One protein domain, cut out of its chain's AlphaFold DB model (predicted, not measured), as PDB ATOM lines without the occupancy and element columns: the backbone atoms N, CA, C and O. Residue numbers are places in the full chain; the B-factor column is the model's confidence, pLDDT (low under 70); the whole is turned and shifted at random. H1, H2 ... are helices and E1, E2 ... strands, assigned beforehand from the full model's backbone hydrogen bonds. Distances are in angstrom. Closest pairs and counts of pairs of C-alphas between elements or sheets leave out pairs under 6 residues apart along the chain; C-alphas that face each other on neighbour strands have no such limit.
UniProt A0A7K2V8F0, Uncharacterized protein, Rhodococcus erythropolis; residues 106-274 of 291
ATOM      1  N   TRP A 106     -42.060 -19.926 -18.960       74.44
ATOM      2  CA  TRP A 106     -40.834 -19.744 -19.732       74.44
ATOM      3  C   TRP A 106     -40.970 -18.615 -20.745       74.44
ATOM      4  O   TRP A 106     -42.060 -18.116 -21.027       74.44
ATOM      5  N   SER A 107     -39.823 -18.193 -21.266       79.31
ATOM      6  CA  SER A 107     -39.725 -17.289 -22.408       79.31
ATOM      7  C   SER A 107     -38.987 -17.995 -23.538       79.31
ATOM      8  O   SER A 107     -38.019 -18.712 -23.275       79.31
ATOM      9  N   ASP A 108     -39.448 -17.818 -24.773       73.38
ATOM     10  CA  ASP A 108     -38.723 -18.276 -25.955       73.38
ATOM     11  C   ASP A 108     -37.641 -17.268 -26.386       73.38
ATOM     12  O   ASP A 108     -37.478 -16.194 -25.797       73.38
ATOM     13  N   PHE A 109     -36.877 -17.625 -27.418       69.56
ATOM     14  CA  PHE A 109     -35.798 -16.784 -27.943       69.56
ATOM     15  C   PHE A 109     -36.300 -15.462 -28.554       69.56
ATOM     16  O   PHE A 109     -35.587 -14.460 -28.535       69.56
ATOM     17  N   ASP A 110     -37.538 -15.443 -29.048       76.94
ATOM     18  CA  ASP A 110     -38.177 -14.265 -29.643       76.94
ATOM     19  C   ASP A 110     -38.848 -13.364 -28.578       76.94
ATOM     20  O   ASP A 110     -39.492 -12.346 -28.890       76.94
ATOM     21  N   GLY A 111     -38.691 -13.711 -27.296       79.19
ATOM     22  CA  GLY A 111     -39.196 -12.970 -26.148       79.19
ATOM     23  C   GLY A 111     -40.707 -13.099 -25.938       79.19
ATOM     24  O   GLY A 111     -41.295 -12.230 -25.289       79.19
ATOM     25  N   TYR A 112     -41.354 -14.120 -26.504       83.12
ATOM     26  CA  TYR A 112     -42.707 -14.504 -26.105       83.12
ATOM     27  C   TYR A 112     -42.650 -15.271 -24.789       83.12
ATOM     28  O   TYR A 112     -41.756 -16.087 -24.572       83.12
ATOM     29  N   THR A 113     -43.606 -15.003 -23.906       85.88
ATOM     30  CA  THR A 113     -43.703 -15.647 -22.600       85.88
ATOM     31  C   THR A 113     -44.959 -16.500 -22.518       85.88
ATOM     32  O   THR A 113     -46.039 -16.111 -22.978       85.88
ATOM     33  N   TYR A 114     -44.817 -17.660 -21.891       83.75
ATOM     34  CA  TYR A 114     -45.864 -18.664 -21.784       83.75
ATOM     35  C   TYR A 114     -45.968 -19.176 -20.351       83.75
ATOM     36  O   TYR A 114     -45.019 -19.086 -19.572       83.75
ATOM     37  N   GLU A 115     -47.137 -19.697 -20.008       85.94
ATOM     38  CA  GLU A 115     -47.373 -20.498 -18.811       85.94
ATOM     39  C   GLU A 115     -47.946 -21.841 -19.252       85.94
ATOM     40  O   GLU A 115     -48.919 -21.878 -20.002       85.94
ATOM     41  N   PHE A 116     -47.333 -22.936 -18.819       82.44
ATOM     42  CA  PHE A 116     -47.863 -24.278 -19.007       82.44
ATOM     43  C   PHE A 116     -48.452 -24.729 -17.683       82.44
ATOM     44  O   PHE A 116     -47.857 -24.501 -16.637       82.44
ATOM     45  N   THR A 117     -49.614 -25.363 -17.730       83.06
ATOM     46  CA  THR A 117     -50.243 -26.008 -16.582       83.06
ATOM     47  C   THR A 117     -50.567 -27.439 -16.961       83.06
ATOM     48  O   THR A 117     -51.320 -27.659 -17.907       83.06
ATOM     49  N   LEU A 118     -50.016 -28.406 -16.235       80.62
ATOM     50  CA  LEU A 118     -50.390 -29.804 -16.391       80.62
ATOM     51  C   LEU A 118     -51.790 -30.013 -15.806       80.62
ATOM     52  O   LEU A 118     -52.046 -29.669 -14.650       80.62
ATOM     53  N   ASN A 119     -52.689 -30.570 -16.608       80.06
ATOM     54  CA  ASN A 119     -54.046 -30.882 -16.191       80.06
ATOM     55  C   ASN A 119     -54.075 -32.314 -15.645       80.06
ATOM     56  O   ASN A 119     -53.441 -33.212 -16.189       80.06
ATOM     57  N   GLU A 120     -54.826 -32.547 -14.574       72.69
ATOM     58  CA  GLU A 120     -55.136 -33.904 -14.119       72.69
ATOM     59  C   GLU A 120     -56.476 -34.373 -14.704       72.69
ATOM     60  O   GLU A 120     -57.389 -33.553 -14.853       72.69
ATOM     61  N   PRO A 121     -56.640 -35.680 -14.986       65.31
ATOM     62  CA  PRO A 121     -55.710 -36.778 -14.705       65.31
ATOM     63  C   PRO A 121     -54.600 -36.950 -15.760       65.31
ATOM     64  O   PRO A 121     -54.863 -36.940 -16.956       65.31
ATOM     65  N   ASN A 122     -53.374 -37.216 -15.303       72.81
ATOM     66  CA  ASN A 122     -52.278 -37.701 -16.149       72.81
ATOM     67  C   ASN A 122     -52.211 -39.227 -16.073       72.81
ATOM     68  O   ASN A 122     -52.423 -39.789 -14.994       72.81
ATOM     69  N   SER A 123     -51.912 -39.905 -17.184       70.38
ATOM     70  CA  SER A 123     -51.824 -41.367 -17.220       70.38
ATOM     71  C   SER A 123     -50.425 -41.813 -17.621       70.38
ATOM     72  O   SER A 123     -49.935 -41.486 -18.696       70.38
ATOM     73  N   MET A 124     -49.792 -42.596 -16.754       75.12
ATOM     74  CA  MET A 124     -48.610 -43.381 -17.084       75.12
ATOM     75  C   MET A 124     -48.949 -44.843 -16.811       75.12
ATOM     76  O   MET A 124     -49.444 -45.183 -15.736       75.12
ATOM     77  N   ARG A 125     -48.724 -45.702 -17.801       78.62
ATOM     78  CA  ARG A 125     -48.938 -47.144 -17.712       78.62
ATOM     79  C   ARG A 125     -47.633 -47.846 -17.984       78.62
ATOM     80  O   ARG A 125     -46.884 -47.451 -18.870       78.62
ATOM     81  N   ILE A 126     -47.373 -48.888 -17.213       79.81
ATOM     82  CA  ILE A 126     -46.189 -49.713 -17.394       79.81
ATOM     83  C   ILE A 126     -46.644 -51.150 -17.454       79.81
ATOM     84  O   ILE A 126     -47.230 -51.665 -16.497       79.81
ATOM     85  N   SER A 127     -46.356 -51.789 -18.575       84.56
ATOM     86  CA  SER A 127     -46.516 -53.221 -18.729       84.56
ATOM     87  C   SER A 127     -45.134 -53.871 -18.715       84.56
ATOM     88  O   SER A 127     -44.141 -53.287 -19.146       84.56
ATOM     89  N   ALA A 128     -45.049 -55.064 -18.139       85.00
ATOM     90  CA  ALA A 128     -43.812 -55.826 -18.072       85.00
ATOM     91  C   ALA A 128     -43.997 -57.133 -18.831       85.00
ATOM     92  O   ALA A 128     -44.851 -57.947 -18.470       85.00
ATOM     93  N   ASP A 129     -43.175 -57.351 -19.849       85.44
ATOM     94  CA  ASP A 129     -43.123 -58.610 -20.573       85.44
ATOM     95  C   ASP A 129     -41.971 -59.457 -20.034       85.44
ATOM     96  O   ASP A 129     -40.813 -59.278 -20.398       85.44
ATOM     97  N   THR A 130     -42.283 -60.389 -19.139       78.62
ATOM     98  CA  THR A 130     -41.331 -61.397 -18.639       78.62
ATOM     99  C   THR A 130     -41.334 -62.667 -19.493       78.62
ATOM    100  O   THR A 130     -40.437 -63.496 -19.371       78.62
ATOM    101  N   VAL A 131     -42.339 -62.844 -20.359       84.00
ATOM    102  CA  VAL A 131     -42.587 -64.100 -21.079       84.00
ATOM    103  C   VAL A 131     -41.814 -64.141 -22.391       84.00
ATOM    104  O   VAL A 131     -41.226 -65.171 -22.720       84.00
ATOM    105  N   ASN A 132     -41.811 -63.037 -23.140       86.50
ATOM    106  CA  ASN A 132     -41.108 -62.933 -24.419       86.50
ATOM    107  C   ASN A 132     -39.745 -62.236 -24.296       86.50
ATOM    108  O   ASN A 132     -39.006 -62.170 -25.282       86.50
ATOM    109  N   SER A 133     -39.397 -61.735 -23.108       87.31
ATOM    110  CA  SER A 133     -38.062 -61.195 -22.841       87.31
ATOM    111  C   SER A 133     -36.987 -62.274 -22.867       87.31
ATOM    112  O   SER A 133     -37.250 -63.473 -22.747       87.31
ATOM    113  N   ARG A 134     -35.732 -61.849 -23.054       87.25
ATOM    114  CA  ARG A 134     -34.598 -62.775 -23.005       87.25
ATOM    115  C   ARG A 134     -34.460 -63.359 -21.593       87.25
ATOM    116  O   ARG A 134     -34.821 -62.695 -20.624       87.25
ATOM    117  N   PRO A 135     -33.897 -64.571 -21.445       88.56
ATOM    118  CA  PRO A 135     -33.665 -65.152 -20.126       88.56
ATOM    119  C   PRO A 135     -32.865 -64.215 -19.209       88.56
ATOM    120  O   PRO A 135     -31.759 -63.806 -19.563       88.56
ATOM    121  N   GLY A 136     -33.416 -63.914 -18.029       86.69
ATOM    122  CA  GLY A 136     -32.827 -62.993 -17.053       86.69
ATOM    123  C   GLY A 136     -33.088 -61.507 -17.323       86.69
ATOM    124  O   GLY A 136     -32.552 -60.671 -16.595       86.69
ATOM    125  N   GLU A 137     -33.899 -61.170 -18.329       89.38
ATOM    126  CA  GLU A 137     -34.307 -59.805 -18.668       89.38
ATOM    127  C   GLU A 137     -35.825 -59.616 -18.529       89.38
ATOM    128  O   GLU A 137     -36.614 -60.551 -18.666       89.38
ATOM    129  N   VAL A 138     -36.228 -58.368 -18.303       86.31
ATOM    130  CA  VAL A 138     -37.616 -57.904 -18.339       86.31
ATOM    131  C   VAL A 138     -37.678 -56.681 -19.237       86.31
ATOM    132  O   VAL A 138     -36.979 -55.695 -19.002       86.31
ATOM    133  N   THR A 139     -38.523 -56.748 -20.260       87.19
ATOM    134  CA  THR A 139     -38.832 -55.612 -21.126       87.19
ATOM    135  C   THR A 139     -40.044 -54.907 -20.550       87.19
ATOM    136  O   THR A 139     -41.117 -55.499 -20.440       87.19
ATOM    137  N   LEU A 140     -39.867 -53.658 -20.149       84.12
ATOM    138  CA  LEU A 140     -40.946 -52.786 -19.722       84.12
ATOM    139  C   LEU A 140     -41.397 -51.948 -20.907       84.12
ATOM    140  O   LEU A 140     -40.569 -51.261 -21.500       84.12
ATOM    141  N   GLU A 141     -42.686 -51.969 -21.209       83.88
ATOM    142  CA  GLU A 141     -43.304 -50.990 -22.093       83.88
ATOM    143  C   GLU A 141     -43.895 -49.878 -21.225       83.88
ATOM    144  O   GLU A 141     -44.719 -50.132 -20.344       83.88
ATOM    145  N   VAL A 142     -43.441 -48.648 -21.449       78.50
ATOM    146  CA  VAL A 142     -43.947 -47.460 -20.759       78.50
ATOM    147  C   VAL A 142     -44.811 -46.683 -21.734       78.50
ATOM    148  O   VAL A 142     -44.333 -46.275 -22.793       78.50
ATOM    149  N   GLU A 143     -46.073 -46.487 -21.369       79.75
ATOM    150  CA  GLU A 143     -47.035 -45.680 -22.106       79.75
ATOM    151  C   GLU A 143     -47.388 -44.425 -21.302       79.75
ATOM    152  O   GLU A 143     -47.747 -44.514 -20.126       79.75
ATOM    153  N   VAL A 144     -47.310 -43.251 -21.926       77.75
ATOM    154  CA  VAL A 144     -47.598 -41.968 -21.267       77.75
ATOM    155  C   VAL A 144     -48.626 -41.176 -22.068       77.75
ATOM    156  O   VAL A 144     -48.481 -41.010 -23.279       77.75
ATOM    157  N   LEU A 145     -49.640 -40.668 -21.370       80.38
ATOM    158  CA  LEU A 145     -50.646 -39.740 -21.869       80.38
ATOM    159  C   LEU A 145     -50.758 -38.554 -20.909       80.38
ATOM    160  O   LEU A 145     -51.109 -38.721 -19.737       80.38
ATOM    161  N   LEU A 146     -50.478 -37.362 -21.428       80.81
ATOM    162  CA  LEU A 146     -50.511 -36.112 -20.680       80.81
ATOM    163  C   LEU A 146     -51.472 -35.124 -21.316       80.81
ATOM    164  O   LEU A 146     -51.555 -35.011 -22.539       80.81
ATOM    165  N   GLU A 147     -52.138 -34.358 -20.462       83.88
ATOM    166  CA  GLU A 147     -52.945 -33.217 -20.862       83.88
ATOM    167  C   GLU A 147     -52.466 -31.970 -20.131       83.88
ATOM    168  O   GLU A 147     -52.072 -32.006 -18.968       83.88
ATOM    169  N   GLY A 148     -52.521 -30.833 -20.805       83.81
ATOM    170  CA  GLY A 148     -52.130 -29.570 -20.214       83.81
ATOM    171  C   GLY A 148     -52.776 -28.384 -20.891       83.81
ATOM    172  O   GLY A 148     -53.562 -28.507 -21.829       83.81
ATOM    173  N   THR A 149     -52.428 -27.210 -20.397       87.19
ATOM    174  CA  THR A 149     -52.897 -25.929 -20.899       87.19
ATOM    175  C   THR A 149     -51.696 -25.023 -21.106       87.19
ATOM    176  O   THR A 149     -50.920 -24.818 -20.178       87.19
ATOM    177  N   VAL A 150     -51.547 -24.470 -22.308       86.50
ATOM    178  CA  VAL A 150     -50.557 -23.427 -22.612       86.50
ATOM    179  C   VAL A 150     -51.271 -22.087 -22.677       86.50
ATOM    180  O   VAL A 150     -52.198 -21.917 -23.468       86.50
ATOM    181  N   THR A 151     -50.809 -21.123 -21.893       89.06
ATOM    182  CA  THR A 151     -51.326 -19.756 -21.842       89.06
ATOM    183  C   THR A 151     -50.277 -18.778 -22.352       89.06
ATOM    184  O   THR A 151     -49.137 -18.785 -21.889       89.06
ATOM    185  N   ASN A 152     -50.656 -17.885 -23.269       90.62
ATOM    186  CA  ASN A 152     -49.800 -16.763 -23.649       90.62
ATOM    187  C   ASN A 152     -49.815 -15.697 -22.550       90.62
ATOM    188  O   ASN A 152     -50.827 -15.031 -22.322       90.62
ATOM    189  N   THR A 153     -48.667 -15.493 -21.912       90.62
ATOM    190  CA  THR A 153     -48.479 -14.466 -20.881       90.62
ATOM    191  C   THR A 153     -47.746 -13.230 -21.405       90.62
ATOM    192  O   THR A 153     -47.499 -12.293 -20.645       90.62
ATOM    193  N   THR A 154     -47.430 -13.192 -22.703       89.38
ATOM    194  CA  THR A 154     -46.702 -12.087 -23.325       89.38
ATOM    195  C   THR A 154     -47.536 -10.803 -23.266       89.38
ATOM    196  O   THR A 154     -48.670 -10.778 -23.759       89.38
ATOM    197  N   PRO A 155     -46.999  -9.693 -22.728       89.81
ATOM    198  CA  PRO A 155     -47.750  -8.450 -22.622       89.81
ATOM    199  C   PRO A 155     -48.189  -7.910 -23.989       89.81
ATOM    200  O   PRO A 155     -47.363  -7.615 -24.850       89.81
ATOM    201  N   ALA A 156     -49.504  -7.736 -24.160       87.75
ATOM    202  CA  ALA A 156     -50.133  -7.003 -25.266       87.75
ATOM    203  C   ALA A 156     -49.728  -7.428 -26.698       87.75
ATOM    204  O   ALA A 156     -49.895  -6.646 -27.635       87.75
ATOM    205  N   ARG A 157     -49.239  -8.661 -26.899       84.75
ATOM    206  CA  ARG A 157     -48.960  -9.221 -28.231       84.75
ATOM    207  C   ARG A 157     -49.402 -10.675 -28.356       84.75
ATOM    208  O   ARG A 157     -49.284 -11.455 -27.412       84.75
ATOM    209  N   ASN A 158     -49.883 -11.035 -29.544       86.56
ATOM    210  CA  ASN A 158     -50.199 -12.422 -29.876       86.56
ATOM    211  C   ASN A 158     -48.897 -13.221 -29.951       86.56
ATOM    212  O   ASN A 158     -47.974 -12.797 -30.650       86.56
ATOM    213  N   ALA A 159     -48.835 -14.353 -29.260       84.75
ATOM    214  CA  ALA A 159     -47.694 -15.254 -29.285       84.75
ATOM    215  C   ALA A 159     -47.954 -16.425 -30.235       84.75
ATOM    216  O   ALA A 159     -49.080 -16.919 -30.264       84.75
ATOM    217  N   PRO A 160     -46.968 -16.884 -31.021       83.12
ATOM    218  CA  PRO A 160     -47.121 -18.114 -31.786       83.12
ATOM    219  C   PRO A 160     -47.381 -19.292 -30.840       83.12
ATOM    220  O   PRO A 160     -47.006 -19.247 -29.666       83.12
ATOM    221  N   MET A 161     -48.031 -20.344 -31.336       79.44
ATOM    222  CA  MET A 161     -48.085 -21.597 -30.587       79.44
ATOM    223  C   MET A 161     -46.653 -22.136 -30.421       79.44
ATOM    224  O   MET A 161     -45.946 -22.209 -31.430       79.44
ATOM    225  N   PRO A 162     -46.212 -22.508 -29.205       73.25
ATOM    226  CA  PRO A 162     -44.921 -23.160 -29.031       73.25
ATOM    227  C   PRO A 162     -44.874 -24.473 -29.822       73.25
ATOM    228  O   PRO A 162     -45.841 -25.237 -29.809       73.25
ATOM    229  N   THR A 163     -43.764 -24.726 -30.511       70.12
ATOM    230  CA  THR A 163     -43.463 -26.027 -31.128       70.12
ATOM    231  C   THR A 163     -42.629 -26.868 -30.169       70.12
ATOM    232  O   THR A 163     -42.089 -26.326 -29.207       70.12
ATOM    233  N   ASP A 164     -42.509 -28.176 -30.414       66.94
ATOM    234  CA  ASP A 164     -41.533 -29.024 -29.712       66.94
ATOM    235  C   ASP A 164     -41.715 -29.011 -28.177       66.94
ATOM    236  O   ASP A 164     -40.751 -28.969 -27.411       66.94
ATOM    237  N   LEU A 165     -42.971 -28.979 -27.713       72.69
ATOM    238  CA  LEU A 165     -43.292 -29.065 -26.289       72.69
ATOM    239  C   LEU A 165     -43.168 -30.515 -25.844       72.69
ATOM    240  O   LEU A 165     -43.928 -31.364 -26.298       72.69
ATOM    241  N   TYR A 166     -42.258 -30.782 -24.916       74.31
ATOM    242  CA  TYR A 166     -42.030 -32.121 -24.389       74.31
ATOM    243  C   TYR A 166     -42.298 -32.177 -22.895       74.31
ATOM    244  O   TYR A 166     -41.954 -31.252 -22.159       74.31
ATOM    245  N   ALA A 167     -42.862 -33.289 -22.442       73.50
ATOM    246  CA  ALA A 167     -43.079 -33.545 -21.030       73.50
ATOM    247  C   ALA A 167     -42.662 -34.966 -20.650       73.50
ATOM    248  O   ALA A 167     -42.895 -35.907 -21.408       73.50
ATOM    249  N   GLY A 168     -42.055 -35.124 -19.475       75.38
ATOM    250  CA  GLY A 168     -41.551 -36.408 -18.990       75.38
ATOM    251  C   GLY A 168     -41.653 -36.553 -17.476       75.38
ATOM    252  O   GLY A 168     -41.674 -35.563 -16.750       75.38
ATOM    253  N   GLY A 169     -41.729 -37.790 -16.991       76.75
ATOM    254  CA  GLY A 169     -41.689 -38.070 -15.556       76.75
ATOM    255  C   GLY A 169     -40.268 -37.947 -15.006       76.75
ATOM    256  O   GLY A 169     -39.301 -38.329 -15.677       76.75
ATOM    257  N   ILE A 170     -40.138 -37.443 -13.782       76.88
ATOM    258  CA  ILE A 170     -38.886 -37.460 -13.023       76.88
ATOM    259  C   ILE A 170     -39.097 -38.091 -11.650       76.88
ATOM    260  O   ILE A 170     -40.176 -38.009 -11.060       76.88
ATOM    261  N   TRP A 171     -38.033 -38.700 -11.140       80.69
ATOM    262  CA  TRP A 171     -38.005 -39.346  -9.838       80.69
ATOM    263  C   TRP A 171     -36.887 -38.765  -8.982       80.69
ATOM    264  O   TRP A 171     -35.833 -38.381  -9.491       80.69
ATOM    265  N   GLY A 172     -37.101 -38.708  -7.674       76.94
ATOM    266  CA  GLY A 172     -36.105 -38.287  -6.703       76.94
ATOM    267  C   GLY A 172     -34.927 -39.254  -6.667       76.94
ATOM    268  O   GLY A 172     -35.084 -40.459  -6.846       76.94
ATOM    269  N   TYR A 173     -33.733 -38.742  -6.385       77.94
ATOM    270  CA  TYR A 173     -32.469 -39.488  -6.418       77.94
ATOM    271  C   TYR A 173     -32.465 -40.780  -5.592       77.94
ATOM    272  O   TYR A 173     -31.800 -41.744  -5.954       77.94
ATOM    273  N   GLN A 174     -33.211 -40.805  -4.487       81.06
ATOM    274  CA  GLN A 174     -33.310 -41.969  -3.601       81.06
ATOM    275  C   GLN A 174     -34.449 -42.929  -3.979       81.06
ATOM    276  O   GLN A 174     -34.643 -43.939  -3.304       81.06
ATOM    277  N   SER A 175     -35.211 -42.623  -5.030       82.94
ATOM    278  CA  SER A 175     -36.285 -43.489  -5.507       82.94
ATOM    279  C   SER A 175     -35.732 -44.827  -6.015       82.94
ATOM    280  O   SER A 175     -34.605 -44.890  -6.526       82.94
ATOM    281  N   PRO A 176     -36.534 -45.903  -5.956       86.25
ATOM    282  CA  PRO A 176     -36.196 -47.174  -6.589       86.25
ATOM    283  C   PRO A 176     -35.798 -47.026  -8.064       86.25
ATOM    284  O   PRO A 176     -34.868 -47.697  -8.506       86.25
ATOM    285  N   VAL A 177     -36.440 -46.114  -8.807       84.56
ATOM    286  CA  VAL A 177     -36.121 -45.834 -10.218       84.56
ATOM    287  C   VAL A 177     -34.697 -45.311 -10.361       84.56
ATOM    288  O   VAL A 177     -33.910 -45.893 -11.106       84.56
ATOM    289  N   CYS A 178     -34.332 -44.277  -9.605       81.06
ATOM    290  CA  CYS A 178     -33.011 -43.657  -9.714       81.06
ATOM    291  C   CYS A 178     -31.881 -44.519  -9.171       81.06
ATOM    292  O   CYS A 178     -30.743 -44.398  -9.628       81.06
ATOM    293  N   MET A 179     -32.188 -45.409  -8.230       82.62
ATOM    294  CA  MET A 179     -31.231 -46.375  -7.700       82.62
ATOM    295  C   MET A 179     -31.036 -47.586  -8.624       82.62
ATOM    296  O   MET A 179     -29.995 -48.240  -8.538       82.62
ATOM    297  N   SER A 180     -31.987 -47.855  -9.525       79.56
ATOM    298  CA  SER A 180     -31.931 -48.947 -10.502       79.56
ATOM    299  C   SER A 180     -31.191 -48.576 -11.797       79.56
ATOM    300  O   SER A 180     -30.818 -47.417 -12.012       79.56
ATOM    301  N   ASP A 181     -31.023 -49.573 -12.672       74.06
ATOM    302  CA  ASP A 181     -30.543 -49.412 -14.052       74.06
ATOM    303  C   ASP A 181     -31.616 -48.796 -14.983       74.06
ATOM    304  O   ASP A 181     -31.317 -48.454 -16.124       74.06
ATOM    305  N   ALA A 182     -32.862 -48.613 -14.512       71.69
ATOM    306  CA  ALA A 182     -33.925 -47.954 -15.280       71.69
ATOM    307  C   ALA A 182     -33.730 -46.432 -15.389       71.69
ATOM    308  O   ALA A 182     -34.211 -45.816 -16.338       71.69
ATOM    309  N   GLY A 183     -33.057 -45.810 -14.415       62.59
ATOM    310  CA  GLY A 183     -32.776 -44.375 -14.422       62.59
ATOM    311  C   GLY A 183     -31.610 -44.042 -15.354       62.59
ATOM    312  O   GLY A 183     -30.467 -44.385 -15.058       62.59
ATOM    313  N   PHE A 184     -31.882 -43.336 -16.453       63.22
ATOM    314  CA  PHE A 184     -30.889 -43.032 -17.493       63.22
ATOM    315  C   PHE A 184     -29.996 -41.836 -17.156       63.22
ATOM    316  O   PHE A 184     -28.837 -41.808 -17.568       63.22
ATOM    317  N   ASP A 185     -30.497 -40.859 -16.396       57.47
ATOM    318  CA  ASP A 185     -29.755 -39.623 -16.144       57.47
ATOM    319  C   ASP A 185     -29.770 -39.224 -14.667       57.47
ATOM    320  O   ASP A 185     -30.695 -38.581 -14.191       57.47
ATOM    321  N   ARG A 186     -28.730 -39.623 -13.927       51.69
ATOM    322  CA  ARG A 186     -28.531 -39.254 -12.513       51.69
ATOM    323  C   ARG A 186     -27.909 -37.856 -12.338       51.69
ATOM    324  O   ARG A 186     -27.522 -37.516 -11.222       51.69
ATOM    325  N   ARG A 187     -27.705 -37.085 -13.420       50.50
ATOM    326  CA  ARG A 187     -26.887 -35.854 -13.394       50.50
ATOM    327  C   ARG A 187     -27.646 -34.588 -13.017       50.50
ATOM    328  O   ARG A 187     -26.995 -33.588 -12.737       50.50
ATOM    329  N   ILE A 188     -28.977 -34.616 -12.961       53.03
ATOM    330  CA  ILE A 188     -29.755 -33.483 -12.449       53.03
ATOM    331  C   ILE A 188     -29.694 -33.551 -10.924       53.03
ATOM    332  O   ILE A 188     -30.556 -34.180 -10.334       53.03
ATOM    333  N   GLU A 189     -28.635 -33.016 -10.313       55.09
ATOM    334  CA  GLU A 189     -28.409 -32.783  -8.869       55.09
ATOM    335  C   GLU A 189     -29.560 -33.178  -7.901       55.09
ATOM    336  O   GLU A 189     -30.159 -32.325  -7.249       55.09
ATOM    337  N   GLY A 190     -29.878 -34.477  -7.774       64.38
ATOM    338  CA  GLY A 190     -30.972 -34.962  -6.917       64.38
ATOM    339  C   GLY A 190     -32.166 -35.666  -7.589       64.38
ATOM    340  O   GLY A 190     -33.072 -36.071  -6.859       64.38
ATOM    341  N   PHE A 191     -32.166 -35.902  -8.905       70.56
ATOM    342  CA  PHE A 191     -33.248 -36.576  -9.643       70.56
ATOM    343  C   PHE A 191     -32.730 -37.494 -10.760       70.56
ATOM    344  O   PHE A 191     -31.559 -37.442 -11.142       70.56
ATOM    345  N   CYS A 192     -33.626 -38.321 -11.300       71.12
ATOM    346  CA  CYS A 192     -33.421 -39.027 -12.556       71.12
ATOM    347  C   CYS A 192     -34.678 -39.057 -13.431       71.12
ATOM    348  O   CYS A 192     -35.796 -38.852 -12.962       71.12
ATOM    349  N   SER A 193     -34.478 -39.362 -14.712       75.88
ATOM    350  CA  SER A 193     -35.544 -39.696 -15.657       75.88
ATOM    351  C   SER A 193     -35.284 -41.062 -16.292       75.88
ATOM    352  O   SER A 193     -34.154 -41.561 -16.294       75.88
ATOM    353  N   ILE A 194     -36.327 -41.648 -16.870       72.06
ATOM    354  CA  ILE A 194     -36.246 -42.890 -17.653       72.06
ATOM    355  C   ILE A 194     -36.151 -42.617 -19.168       72.06
ATOM    356  O   ILE A 194     -36.486 -43.473 -19.979       72.06
ATOM    357  N   GLY A 195     -35.753 -41.399 -19.568       62.31
ATOM    358  CA  GLY A 195     -35.655 -41.001 -20.982       62.31
ATOM    359  C   GLY A 195     -37.001 -40.915 -21.716       62.31
ATOM    360  O   GLY A 195     -37.033 -40.897 -22.943       62.31
ATOM    361  N   GLN A 196     -38.113 -40.887 -20.978       66.06
ATOM    362  CA  GLN A 196     -39.458 -40.720 -21.518       66.06
ATOM    363  C   GLN A 196     -39.824 -39.250 -21.613       66.06
ATOM    364  O   GLN A 196     -40.055 -38.612 -20.589       66.06
ATOM    365  N   ALA A 197     -39.932 -38.751 -22.841       68.25
ATOM    366  CA  ALA A 197     -40.715 -37.565 -23.123       68.25
ATOM    367  C   ALA A 197     -41.765 -37.851 -24.179       68.25
ATOM    368  O   ALA A 197     -41.505 -38.548 -25.161       68.25
ATOM    369  N   VAL A 198     -42.933 -37.261 -23.971       70.94
ATOM    370  CA  VAL A 198     -43.997 -37.199 -24.962       70.94
ATOM    371  C   VAL A 198     -44.091 -35.790 -25.503       70.94
ATOM    372  O   VAL A 198     -43.951 -34.823 -24.751       70.94
ATOM    373  N   GLU A 199     -44.301 -35.681 -26.809       75.19
ATOM    374  CA  GLU A 199     -44.594 -34.399 -27.430       75.19
ATOM    375  C   GLU A 199     -46.051 -34.016 -27.153       75.19
ATOM    376  O   GLU A 199     -46.947 -34.864 -27.174       75.19
ATOM    377  N   LEU A 200     -46.277 -32.739 -26.866       75.50
ATOM    378  CA  LEU A 200     -47.578 -32.150 -26.594       75.50
ATOM    379  C   LEU A 200     -48.007 -31.296 -27.783       75.50
ATOM    380  O   LEU A 200     -47.303 -30.373 -28.194       75.50
ATOM    381  N   TYR A 201     -49.217 -31.546 -28.274       78.25
ATOM    382  CA  TYR A 201     -49.801 -30.822 -29.398       78.25
ATOM    383  C   TYR A 201     -51.121 -30.165 -28.993       78.25
ATOM    384  O   TYR A 201     -51.818 -30.688 -28.123       78.25
ATOM    385  N   PRO A 202     -51.526 -29.044 -29.618       80.19
ATOM    386  CA  PRO A 202     -52.863 -28.490 -29.428       80.19
ATOM    387  C   PRO A 202     -53.952 -29.539 -29.676       80.19
ATOM    388  O   PRO A 202     -54.001 -30.140 -30.748       80.19
ATOM    389  N   ALA A 203     -54.854 -29.716 -28.708       75.94
ATOM    390  CA  ALA A 203     -55.968 -30.659 -28.823       75.94
ATOM    391  C   ALA A 203     -56.933 -30.272 -29.959       75.94
ATOM    392  O   ALA A 203     -57.512 -31.128 -30.627       75.94
ATOM    393  N   ASP A 204     -57.077 -28.968 -30.209       71.69
ATOM    394  CA  ASP A 204     -57.771 -28.437 -31.376       71.69
ATOM    395  C   ASP A 204     -56.756 -28.097 -32.474       71.69
ATOM    396  O   ASP A 204     -56.116 -27.043 -32.460       71.69
ATOM    397  N   SER A 205     -56.636 -28.981 -33.465       64.81
ATOM    398  CA  SER A 205     -55.724 -28.796 -34.597       64.81
ATOM    399  C   SER A 205     -56.056 -27.571 -35.458       64.81
ATOM    400  O   SER A 205     -55.186 -27.092 -36.183       64.81
ATOM    401  N   SER A 206     -57.257 -26.984 -35.345       62.06
ATOM    402  CA  SER A 206     -57.581 -25.710 -36.007       62.06
ATOM    403  C   SER A 206     -56.796 -24.520 -35.434       62.06
ATOM    404  O   SER A 206     -56.659 -23.489 -36.103       62.06
ATOM    405  N   LYS A 207     -56.221 -24.685 -34.233       57.38
ATOM    406  CA  LYS A 207     -55.261 -23.765 -33.611       57.38
ATOM    407  C   LYS A 207     -53.833 -23.945 -34.146       57.38
ATOM    408  O   LYS A 207     -52.996 -23.080 -33.912       57.38
ATOM    409  N   ILE A 208     -53.564 -25.002 -34.916       54.97
ATOM    410  CA  ILE A 208     -52.301 -25.237 -35.629       54.97
ATOM    411  C   ILE A 208     -52.450 -24.702 -37.063       54.97
ATOM    412  O   ILE A 208     -52.602 -25.464 -38.014       54.97
ATOM    413  N   GLN A 209     -52.436 -23.380 -37.268       51.31
ATOM    414  CA  GLN A 209     -52.322 -22.852 -38.639       51.31
ATOM    415  C   GLN A 209     -50.861 -22.604 -38.984       51.31
ATOM    416  O   GLN A 209     -50.297 -21.541 -38.716       51.31
ATOM    417  N   ILE A 210     -50.261 -23.603 -39.629       42.41
ATOM    418  CA  ILE A 210     -48.953 -23.488 -40.270       42.41
ATOM    419  C   ILE A 210     -49.057 -22.405 -41.358       42.41
ATOM    420  O   ILE A 210     -49.738 -22.577 -42.367       42.41
ATOM    421  N   GLY A 211     -48.383 -21.271 -41.151       40.53
ATOM    422  CA  GLY A 211     -48.071 -20.313 -42.218       40.53
ATOM    423  C   GLY A 211     -48.807 -18.967 -42.227       40.53
ATOM    424  O   GLY A 211     -48.368 -18.088 -42.966       40.53
ATOM    425  N   ARG A 212     -49.846 -18.722 -41.412       37.81
ATOM    426  CA  ARG A 212     -50.409 -17.366 -41.191       37.81
ATOM    427  C   ARG A 212     -51.084 -17.251 -39.817       37.81
ATOM    428  O   ARG A 212     -52.198 -17.715 -39.649       37.81
ATOM    429  N   ALA A 213     -50.414 -16.585 -38.872       46.47
ATOM    430  CA  ALA A 213     -50.958 -15.995 -37.638       46.47
ATOM    431  C   ALA A 213     -52.025 -16.797 -36.847       46.47
ATOM    432  O   ALA A 213     -52.954 -16.194 -36.313       46.47
ATOM    433  N   ALA A 214     -51.878 -18.119 -36.698       57.94
ATOM    434  CA  ALA A 214     -52.454 -18.803 -35.540       57.94
ATOM    435  C   ALA A 214     -51.505 -18.597 -34.360       57.94
ATOM    436  O   ALA A 214     -50.481 -19.263 -34.223       57.94
ATOM    437  N   GLY A 215     -51.816 -17.582 -33.568       71.12
ATOM    438  CA  GLY A 215     -51.153 -17.307 -32.309       71.12
ATOM    439  C   GLY A 215     -52.193 -17.180 -31.212       71.12
ATOM    440  O   GLY A 215     -53.351 -16.865 -31.479       71.12
ATOM    441  N   LEU A 216     -51.764 -17.416 -29.986       82.38
ATOM    442  CA  LEU A 216     -52.545 -17.173 -28.789       82.38
ATOM    443  C   LEU A 216     -52.594 -15.662 -28.550       82.38
ATOM    444  O   LEU A 216     -51.548 -15.016 -28.435       82.38
ATOM    445  N   ALA A 217     -53.785 -15.073 -28.471       88.00
ATOM    446  CA  ALA A 217     -53.943 -13.692 -28.022       88.00
ATOM    447  C   ALA A 217     -53.417 -13.519 -26.578       88.00
ATOM    448  O   ALA A 217     -53.252 -14.509 -25.864       88.00
ATOM    449  N   PRO A 218     -53.118 -12.292 -26.113       89.62
ATOM    450  CA  PRO A 218     -52.697 -12.073 -24.730       89.62
ATOM    451  C   PRO A 218     -53.706 -12.656 -23.730       89.62
ATOM    452  O   PRO A 218     -54.882 -12.296 -23.760       89.62
ATOM    453  N   GLY A 219     -53.246 -13.554 -22.856       88.06
ATOM    454  CA  GLY A 219     -54.084 -14.276 -21.896       88.06
ATOM    455  C   GLY A 219     -54.907 -15.429 -22.485       88.06
ATOM    456  O   GLY A 219     -55.582 -16.130 -21.731       88.06
ATOM    457  N   GLU A 220     -54.866 -15.660 -23.800       89.25
ATOM    458  CA  GLU A 220     -55.498 -16.831 -24.409       89.25
ATOM    459  C   GLU A 220     -54.769 -18.100 -23.972       89.25
ATOM    460  O   GLU A 220     -53.541 -18.136 -23.863       89.25
ATOM    461  N   SER A 221     -55.561 -19.140 -23.724       88.31
ATOM    462  CA  SER A 221     -55.091 -20.459 -23.330       88.31
ATOM    463  C   SER A 221     -55.589 -21.508 -24.312       88.31
ATOM    464  O   SER A 221     -56.716 -21.416 -24.802       88.31
ATOM    465  N   VAL A 222     -54.768 -22.517 -24.576       87.81
ATOM    466  CA  VAL A 222     -55.118 -23.663 -25.417       87.81
ATOM    467  C   VAL A 222     -54.803 -24.956 -24.685       87.81
ATOM    468  O   VAL A 222     -53.764 -25.072 -24.036       87.81
ATOM    469  N   GLN A 223     -55.709 -25.925 -24.790       86.88
ATOM    470  CA  GLN A 223     -55.453 -27.271 -24.296       86.88
ATOM    471  C   GLN A 223     -54.460 -27.965 -25.226       86.88
ATOM    472  O   GLN A 223     -54.607 -27.922 -26.452       86.88
ATOM    473  N   VAL A 224     -53.473 -28.620 -24.636       84.00
ATOM    474  CA  VAL A 224     -52.544 -29.500 -25.330       84.00
ATOM    475  C   VAL A 224     -52.666 -30.911 -24.776       84.00
ATOM    476  O   VAL A 224     -52.984 -31.105 -23.604       84.00
ATOM    477  N   ILE A 225     -52.434 -31.889 -25.634       83.81
ATOM    478  CA  ILE A 225     -52.508 -33.311 -25.324       83.81
ATOM    479  C   ILE A 225     -51.335 -34.015 -25.992       83.81
ATOM    480  O   ILE A 225     -50.898 -33.611 -27.074       83.81
ATOM    481  N   SER A 226     -50.810 -35.052 -25.351       77.38
ATOM    482  CA  SER A 226     -49.835 -35.926 -25.990       77.38
ATOM    483  C   SER A 226     -50.532 -37.036 -26.767       77.38
ATOM    484  O   SER A 226     -51.607 -37.506 -26.394       77.38
ATOM    485  N   GLU A 227     -49.893 -37.532 -27.819       75.56
ATOM    486  CA  GLU A 227     -50.190 -38.900 -28.247       75.56
ATOM    487  C   GLU A 227     -49.672 -39.887 -27.185       75.56
ATOM    488  O   GLU A 227     -48.869 -39.522 -26.319       75.56
ATOM    489  N   TRP A 228     -50.132 -41.141 -27.228       70.38
ATOM    490  CA  TRP A 228     -49.560 -42.187 -26.381       70.38
ATOM    491  C   TRP A 228     -48.104 -42.418 -26.785       70.38
ATOM    492  O   TRP A 228     -47.820 -43.077 -27.787       70.38
ATOM    493  N   GLY A 229     -47.177 -41.869 -26.002       64.69
ATOM    494  CA  GLY A 229     -45.759 -42.145 -26.173       64.69
ATOM    495  C   GLY A 229     -45.460 -43.543 -25.667       64.69
ATOM    496  O   GLY A 229     -45.862 -43.875 -24.556       64.69
ATOM    497  N   ARG A 230     -44.775 -44.349 -26.482       70.00
ATOM    498  CA  ARG A 230     -44.366 -45.711 -26.127       70.00
ATOM    499  C   ARG A 230     -42.863 -45.830 -26.112       70.00
ATOM    500  O   ARG A 230     -42.190 -45.404 -27.052       70.00
ATOM    501  N   SER A 231     -42.344 -46.495 -25.097       69.12
ATOM    502  CA  SER A 231     -40.950 -46.914 -25.081       69.12
ATOM    503  C   SER A 231     -40.768 -48.275 -24.476       69.12
ATOM    504  O   SER A 231     -41.595 -48.730 -23.696       69.12
ATOM    505  N   ASN A 232     -39.631 -48.872 -24.814       76.75
ATOM    506  CA  ASN A 232     -39.193 -50.113 -24.222       76.75
ATOM    507  C   ASN A 232     -37.938 -49.862 -23.391       76.75
ATOM    508  O   ASN A 232     -36.952 -49.317 -23.893       76.75
ATOM    509  N   LEU A 233     -37.971 -50.302 -22.140       78.38
ATOM    510  CA  LEU A 233     -36.829 -50.335 -21.237       78.38
ATOM    511  C   LEU A 233     -36.489 -51.797 -20.982       78.38
ATOM    512  O   LEU A 233     -37.376 -52.593 -20.697       78.38
ATOM    513  N   VAL A 234     -35.215 -52.162 -21.068       83.12
ATOM    514  CA  VAL A 234     -34.775 -53.527 -20.759       83.12
ATOM    515  C   VAL A 234     -34.037 -53.501 -19.433       83.12
ATOM    516  O   VAL A 234     -33.037 -52.800 -19.291       83.12
ATOM    517  N   LEU A 235     -34.535 -54.269 -18.469       85.00
ATOM    518  CA  LEU A 235     -33.950 -54.431 -17.142       85.00
ATOM    519  C   LEU A 235     -33.521 -55.876 -16.928       85.00
ATOM    520  O   LEU A 235     -34.036 -56.787 -17.574       85.00
ATOM    521  N   LYS A 236     -32.623 -56.110 -15.972       85.62
ATOM    522  CA  LYS A 236     -32.419 -57.468 -15.460       85.62
ATOM    523  C   LYS A 236     -33.608 -57.849 -14.587       85.62
ATOM    524  O   LYS A 236     -34.096 -57.039 -13.804       85.62
ATOM    525  N   GLU A 237     -34.026 -59.104 -14.664       81.38
ATOM    526  CA  GLU A 237     -35.166 -59.622 -13.896       81.38
ATOM    527  C   GLU A 237     -34.990 -59.444 -12.383       81.38
ATOM    528  O   GLU A 237     -35.937 -59.086 -11.690       81.38
ATOM    529  N   ALA A 238     -33.761 -59.590 -11.879       81.56
ATOM    530  CA  ALA A 238     -33.443 -59.374 -10.469       81.56
ATOM    531  C   ALA A 238     -33.688 -57.928  -9.990       81.56
ATOM    532  O   ALA A 238     -33.924 -57.714  -8.801       81.56
ATOM    533  N   ASP A 239     -33.649 -56.954 -10.903       82.31
ATOM    534  CA  ASP A 239     -33.822 -55.534 -10.592       82.31
ATOM    535  C   ASP A 239     -35.302 -55.110 -10.677       82.31
ATOM    536  O   ASP A 239     -35.696 -54.101 -10.083       82.31
ATOM    537  N   TYR A 240     -36.154 -55.900 -11.349       85.94
ATOM    538  CA  TYR A 240     -37.594 -55.653 -11.458       85.94
ATOM    539  C   TYR A 240     -38.346 -56.082 -10.190       85.94
ATOM    540  O   TYR A 240     -39.020 -57.108 -10.118       85.94
ATOM    541  N   THR A 241     -38.210 -55.264  -9.150       85.75
ATOM    542  CA  THR A 241     -38.889 -55.453  -7.863       85.75
ATOM    543  C   THR A 241     -40.265 -54.780  -7.836       85.75
ATOM    544  O   THR A 241     -40.507 -53.808  -8.550       85.75
ATOM    545  N   GLU A 242     -41.153 -55.212  -6.933       84.50
ATOM    546  CA  GLU A 242     -42.438 -54.524  -6.694       84.50
ATOM    547  C   GLU A 242     -42.245 -53.046  -6.312       84.50
ATOM    548  O   GLU A 242     -43.031 -52.183  -6.699       84.50
ATOM    549  N   SER A 243     -41.160 -52.728  -5.598       85.31
ATOM    550  CA  SER A 243     -40.820 -51.343  -5.264       85.31
ATOM    551  C   SER A 243     -40.471 -50.521  -6.507       85.31
ATOM    552  O   SER A 243     -40.869 -49.361  -6.586       85.31
ATOM    553  N   LEU A 244     -39.740 -51.102  -7.464       86.12
ATOM    554  CA  LEU A 244     -39.420 -50.440  -8.727       86.12
ATOM    555  C   LEU A 244     -40.676 -50.260  -9.580       86.12
ATOM    556  O   LEU A 244     -40.933 -49.155 -10.045       86.12
ATOM    557  N   LYS A 245     -41.489 -51.311  -9.720       83.62
ATOM    558  CA  LYS A 245     -42.760 -51.285 -10.456       83.62
ATOM    559  C   LYS A 245     -43.685 -50.168  -9.970       83.62
ATOM    560  O   LYS A 245     -44.151 -49.367 -10.773       83.62
ATOM    561  N   ASN A 246     -43.911 -50.093  -8.658       83.62
ATOM    562  CA  ASN A 246     -44.775 -49.069  -8.072       83.62
ATOM    563  C   ASN A 246     -44.192 -47.668  -8.258       83.62
ATOM    564  O   ASN A 246     -44.924 -46.753  -8.616       83.62
ATOM    565  N   SER A 247     -42.878 -47.508  -8.068       84.31
ATOM    566  CA  SER A 247     -42.225 -46.212  -8.249       84.31
ATOM    567  C   SER A 247     -42.295 -45.740  -9.699       84.31
ATOM    568  O   SER A 247     -42.585 -44.572  -9.920       84.31
ATOM    569  N   LEU A 248     -42.076 -46.617 -10.683       81.75
ATOM    570  CA  LEU A 248     -42.159 -46.255 -12.099       81.75
ATOM    571  C   LEU A 248     -43.568 -45.761 -12.480       81.75
ATOM    572  O   LEU A 248     -43.681 -44.857 -13.295       81.75
ATOM    573  N   ALA A 249     -44.636 -46.306 -11.890       79.25
ATOM    574  CA  ALA A 249     -46.013 -45.889 -12.191       79.25
ATOM    575  C   ALA A 249     -46.378 -44.504 -11.627       79.25
ATOM    576  O   ALA A 249     -47.382 -43.914 -12.026       79.25
ATOM    577  N   THR A 250     -45.573 -43.982 -10.702       78.69
ATOM    578  CA  THR A 250     -45.826 -42.715 -10.016       78.69
ATOM    579  C   THR A 250     -44.572 -41.844 -10.048       78.69
ATOM    580  O   THR A 250     -43.766 -41.902  -9.114       78.69
ATOM    581  N   PRO A 251     -44.372 -41.045 -11.111       78.31
ATOM    582  CA  PRO A 251     -43.351 -40.006 -11.109       78.31
ATOM    583  C   PRO A 251     -43.503 -39.091  -9.889       78.31
ATOM    584  O   PRO A 251     -44.622 -38.723  -9.525       78.31
ATOM    585  N   ASP A 252     -42.384 -38.699  -9.278       75.56
ATOM    586  CA  ASP A 252     -42.388 -37.759  -8.148       75.56
ATOM    587  C   ASP A 252     -42.755 -36.337  -8.610       75.56
ATOM    588  O   ASP A 252     -43.328 -35.549  -7.855       75.56
ATOM    589  N   ALA A 253     -42.431 -36.012  -9.864       73.25
ATOM    590  CA  ALA A 253     -42.828 -34.788 -10.545       73.25
ATOM    591  C   ALA A 253     -42.823 -34.983 -12.069       73.25
ATOM    592  O   ALA A 253     -42.342 -35.993 -12.592       73.25
ATOM    593  N   TRP A 254     -43.340 -33.984 -12.781       74.00
ATOM    594  CA  TRP A 254     -43.244 -33.888 -14.233       74.00
ATOM    595  C   TRP A 254     -42.303 -32.758 -14.610       74.00
ATOM    596  O   TRP A 254     -42.266 -31.714 -13.956       74.00
ATOM    597  N   ILE A 255     -41.553 -32.981 -15.680       67.69
ATOM    598  CA  ILE A 255     -40.670 -31.991 -16.256       67.69
ATOM    599  C   ILE A 255     -41.138 -31.574 -17.632       67.69
ATOM    600  O   ILE A 255     -41.597 -32.414 -18.405       67.69
ATOM    601  N   PHE A 256     -40.979 -30.287 -17.928       68.50
ATOM    602  CA  PHE A 256     -41.360 -29.689 -19.196       68.50
ATOM    603  C   PHE A 256     -40.117 -29.137 -19.881       68.50
ATOM    604  O   PHE A 256     -39.372 -28.335 -19.313       68.50
ATOM    605  N   GLY A 257     -39.868 -29.619 -21.095       58.09
ATOM    606  CA  GLY A 257     -38.827 -29.092 -21.960       58.09
ATOM    607  C   GLY A 257     -39.300 -27.797 -22.607       58.09
ATOM    608  O   GLY A 257     -40.434 -27.710 -23.083       58.09
ATOM    609  N   ARG A 258     -38.427 -26.786 -22.650       54.50
ATOM    610  CA  ARG A 258     -38.643 -25.635 -23.539       54.50
ATOM    611  C   ARG A 258     -38.638 -26.115 -25.002       54.50
ATOM    612  O   ARG A 258     -37.926 -27.075 -25.293       54.50
ATOM    613  N   PRO A 259     -39.313 -25.403 -25.922       49.47
ATOM    614  CA  PRO A 259     -39.092 -25.553 -27.359       49.47
ATOM    615  C   PRO A 259     -37.593 -25.422 -27.674       49.47
ATOM    616  O   PRO A 259     -37.029 -24.328 -27.622       49.47
ATOM    617  N   GLY A 260     -36.923 -26.540 -27.935       41.47
ATOM    618  CA  GLY A 260     -35.501 -26.604 -28.254       41.47
ATOM    619  C   GLY A 260     -35.332 -27.275 -29.607       41.47
ATOM    620  O   GLY A 260     -35.846 -28.367 -29.812       41.47
ATOM    621  N   ARG A 261     -34.641 -26.602 -30.538       33.03
ATOM    622  CA  ARG A 261     -34.389 -27.058 -31.917       33.03
ATOM    623  C   ARG A 261     -34.087 -28.559 -31.984       33.03
ATOM    624  O   ARG A 261     -33.053 -28.948 -31.461       33.03
ATOM    625  N   THR A 262     -34.959 -29.320 -32.655       29.41
ATOM    626  CA  THR A 262     -34.758 -30.451 -33.605       29.41
ATOM    627  C   THR A 262     -33.513 -31.356 -33.563       29.41
ATOM    628  O   THR A 262     -33.334 -32.173 -34.467       29.41
ATOM    629  N   GLU A 263     -32.676 -31.317 -32.540       26.55
ATOM    630  CA  GLU A 263     -31.688 -32.347 -32.271       26.55
ATOM    631  C   GLU A 263     -32.199 -33.213 -31.120       26.55
ATOM    632  O   GLU A 263     -32.689 -32.672 -30.127       26.55
ATOM    633  N   PRO A 264     -32.083 -34.550 -31.218       33.53
ATOM    634  CA  PRO A 264     -32.331 -35.458 -30.110       33.53
ATOM    635  C   PRO A 264     -31.211 -35.278 -29.080       33.53
ATOM    636  O   PRO A 264     -30.343 -36.133 -28.911       33.53
ATOM    637  N   GLN A 265     -31.178 -34.120 -28.429       35.84
ATOM    638  CA  GLN A 265     -30.429 -33.959 -27.205       35.84
ATOM    639  C   GLN A 265     -31.163 -34.755 -26.126       35.84
ATOM    640  O   GLN A 265     -32.398 -34.832 -26.143       35.84
ATOM    641  N   PRO A 266     -30.436 -35.385 -25.189       39.50
ATOM    642  CA  PRO A 266     -31.087 -35.917 -24.011       39.50
ATOM    643  C   PRO A 266     -31.891 -34.769 -23.395       39.50
ATOM    644  O   PRO A 266     -31.408 -33.632 -23.322       39.50
ATOM    645  N   LEU A 267     -33.133 -35.074 -23.007       42.34
ATOM    646  CA  LEU A 267     -34.107 -34.127 -22.450       42.34
ATOM    647  C   LEU A 267     -33.484 -33.190 -21.409       42.34
ATOM    648  O   LEU A 267     -33.935 -32.067 -21.259       42.34
ATOM    649  N   THR A 268     -32.395 -33.631 -20.775       39.19
ATOM    650  CA  THR A 268     -31.536 -32.944 -19.813       39.19
ATOM    651  C   THR A 268     -30.866 -31.644 -20.226       39.19
ATOM    652  O   THR A 268     -30.304 -30.981 -19.359       39.19
ATOM    653  N   SER A 269     -30.975 -31.212 -21.479       35.03
ATOM    654  CA  SER A 269     -30.279 -30.001 -21.940       35.03
ATOM    655  C   SER A 269     -31.076 -28.704 -21.720       35.03
ATOM    656  O   SER A 269     -30.499 -27.622 -21.786       35.03
ATOM    657  N   CYS A 270     -32.387 -28.791 -21.449       40.06
ATOM    658  CA  CYS A 270     -33.286 -27.647 -21.215       40.06
ATOM    659  C   CYS A 270     -34.456 -28.053 -20.296       40.06
ATOM    660  O   CYS A 270     -35.599 -28.154 -20.744       40.06
ATOM    661  N   LEU A 271     -34.176 -28.333 -19.021       43.38
ATOM    662  CA  LEU A 271     -35.155 -28.880 -18.074       43.38
ATOM    663  C   LEU A 271     -35.575 -27.858 -17.013       43.38
ATOM    664  O   LEU A 271     -34.723 -27.306 -16.321       43.38
ATOM    665  N   LEU A 272     -36.887 -27.651 -16.844       45.66
ATOM    666  CA  LEU A 272     -37.459 -26.870 -15.741       45.66
ATOM    667  C   LEU A 272     -38.273 -27.771 -14.801       45.66
ATOM    668  O   LEU A 272     -39.310 -28.313 -15.173       45.66
ATOM    669  N   VAL A 273     -37.784 -27.946 -13.572       43.03
ATOM    670  CA  VAL A 273     -38.409 -28.791 -12.543       43.03
ATOM    671  C   VAL A 273     -39.513 -28.004 -11.822       43.03
ATOM    672  O   VAL A 273     -39.216 -27.030 -11.133       43.03
ATOM    673  N   SER A 274     -40.769 -28.450 -11.913       40.28
ATOM    674  CA  SER A 274     -41.866 -27.968 -11.057       40.28
ATOM    675  C   SER A 274     -42.181 -29.022  -9.995       40.28
ATOM    676  O   SER A 274     -42.338 -30.201 -10.304       40.28
TER     677      SER A 274
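Overview. This is residues 106 to 274 of the 291 residues of an uncharacterized protein of Rhodococcus erythropolis (UniProt A0A7K2V8F0). What does the model look like? A long, strongly twisted antiparallel sheet has the long hairpin E1 and E2 along its length, with E5 and E6 following one another beside E2, while E4, E3, E7 and E8 carry the sheet on past E5 and fold in so that E3 and E7 slant across the hairpin. The small helices H1 and H2 pack together near one end of the length, and the long loops 153 to 164 and 203 to 220 reach out toward the other. What is it made of? The printed part has 169 residues with eight named strands and two named helices, in the order E1 E2 E3 H1 E4 E5 E6 H2 E7 E8; the class is mostly strand, with under half of the residues in named elements. The sheet is branched at E2, and the whole is compact, with a radius of gyration of the C-alphas of 17.8 A and an elongated outline of 58 by 32 by 29 A.

Arrangement. How do the first two strands stand? E1, residues 113 to 129, and E2, residues 137 to 152, form a hairpin, antiparallel at 162 degrees, with N 117 and O 149 within hydrogen-bond range at 2.8 A. E1 bends by 65 degrees at residue 120, and residues 106 to 107 pair antiparallel with its residues 113 to 114. What stands on the other side of E2? E5, residues 221 to 226, is antiparallel to E2 at 169 degrees, with N 148 and O 224 2.9 A apart. E6, residues 229 to 236, is antiparallel to E2 at 146 degrees, with N 138 and O 235 2.8 A apart. E5 runs on into E6 across a break of 2 residues, at 44 degrees. How does the sheet go on? E4, residues 198 to 202, has E5 on one side, in a hairpin at 141 degrees with N 201 and O 225 2.9 A apart, and E3, residues 165 to 172, on the other, antiparallel at 139 degrees with N 198 and O 167 2.9 A apart. E7, residues 253 to 257, is antiparallel to E3 at 145 degrees, with N 168 and O 255 2.9 A apart. E7 forms a hairpin with E8, residues 271 to 273, at 150 degrees; C-alphas 255 and 273 face each other at 5.4 A, but no N and O pair across them is within hydrogen-bond range. Where are the helices? H1, residues 176 to 179, only grazes the sheet and touches H2, residues 242 to 249, the closest C-alphas being those of Pro 176 and Leu 244, 5.1 A apart. H2 is on the sheet at a height of 7.5 A, over none of its strands; its closest C-alpha pair with E1 is Met 124 and Ala 249, at 6.1 A. In H2 every O i to N i+4 pair is within hydrogen-bond range; H1 is too short for such a pair, and its one O i to N i+3 pair is not within range.

Along the chain. Where do the long strands run? E1 begins with C-alpha 113 at (-43.703, -15.647, -22.600) and measures 43.0 A. E2 measures 46.0 A and ends with C-alpha 152 at (-49.800, -16.763, -23.649). How long are the others? E6 measures 23.0 A, E3 22.8 A and E5 16.6 A; E8 ends with C-alpha 273 at (-38.409, -28.791, -12.543).

Size, cuts and confidence. How large is it? The two C-alphas farthest apart are those of Pro 135 and Ala 156, at 60.7 A, and the printed part has no cut. Which links are long? They are E2 to E3, H1 to E4, E4 to E5 and E7 to E8. Where is confidence low? The mean pLDDT of the printed part is 72.9, and 46 residues are under 70, among them 183 to 190, 205 to 214 and 255 to 274.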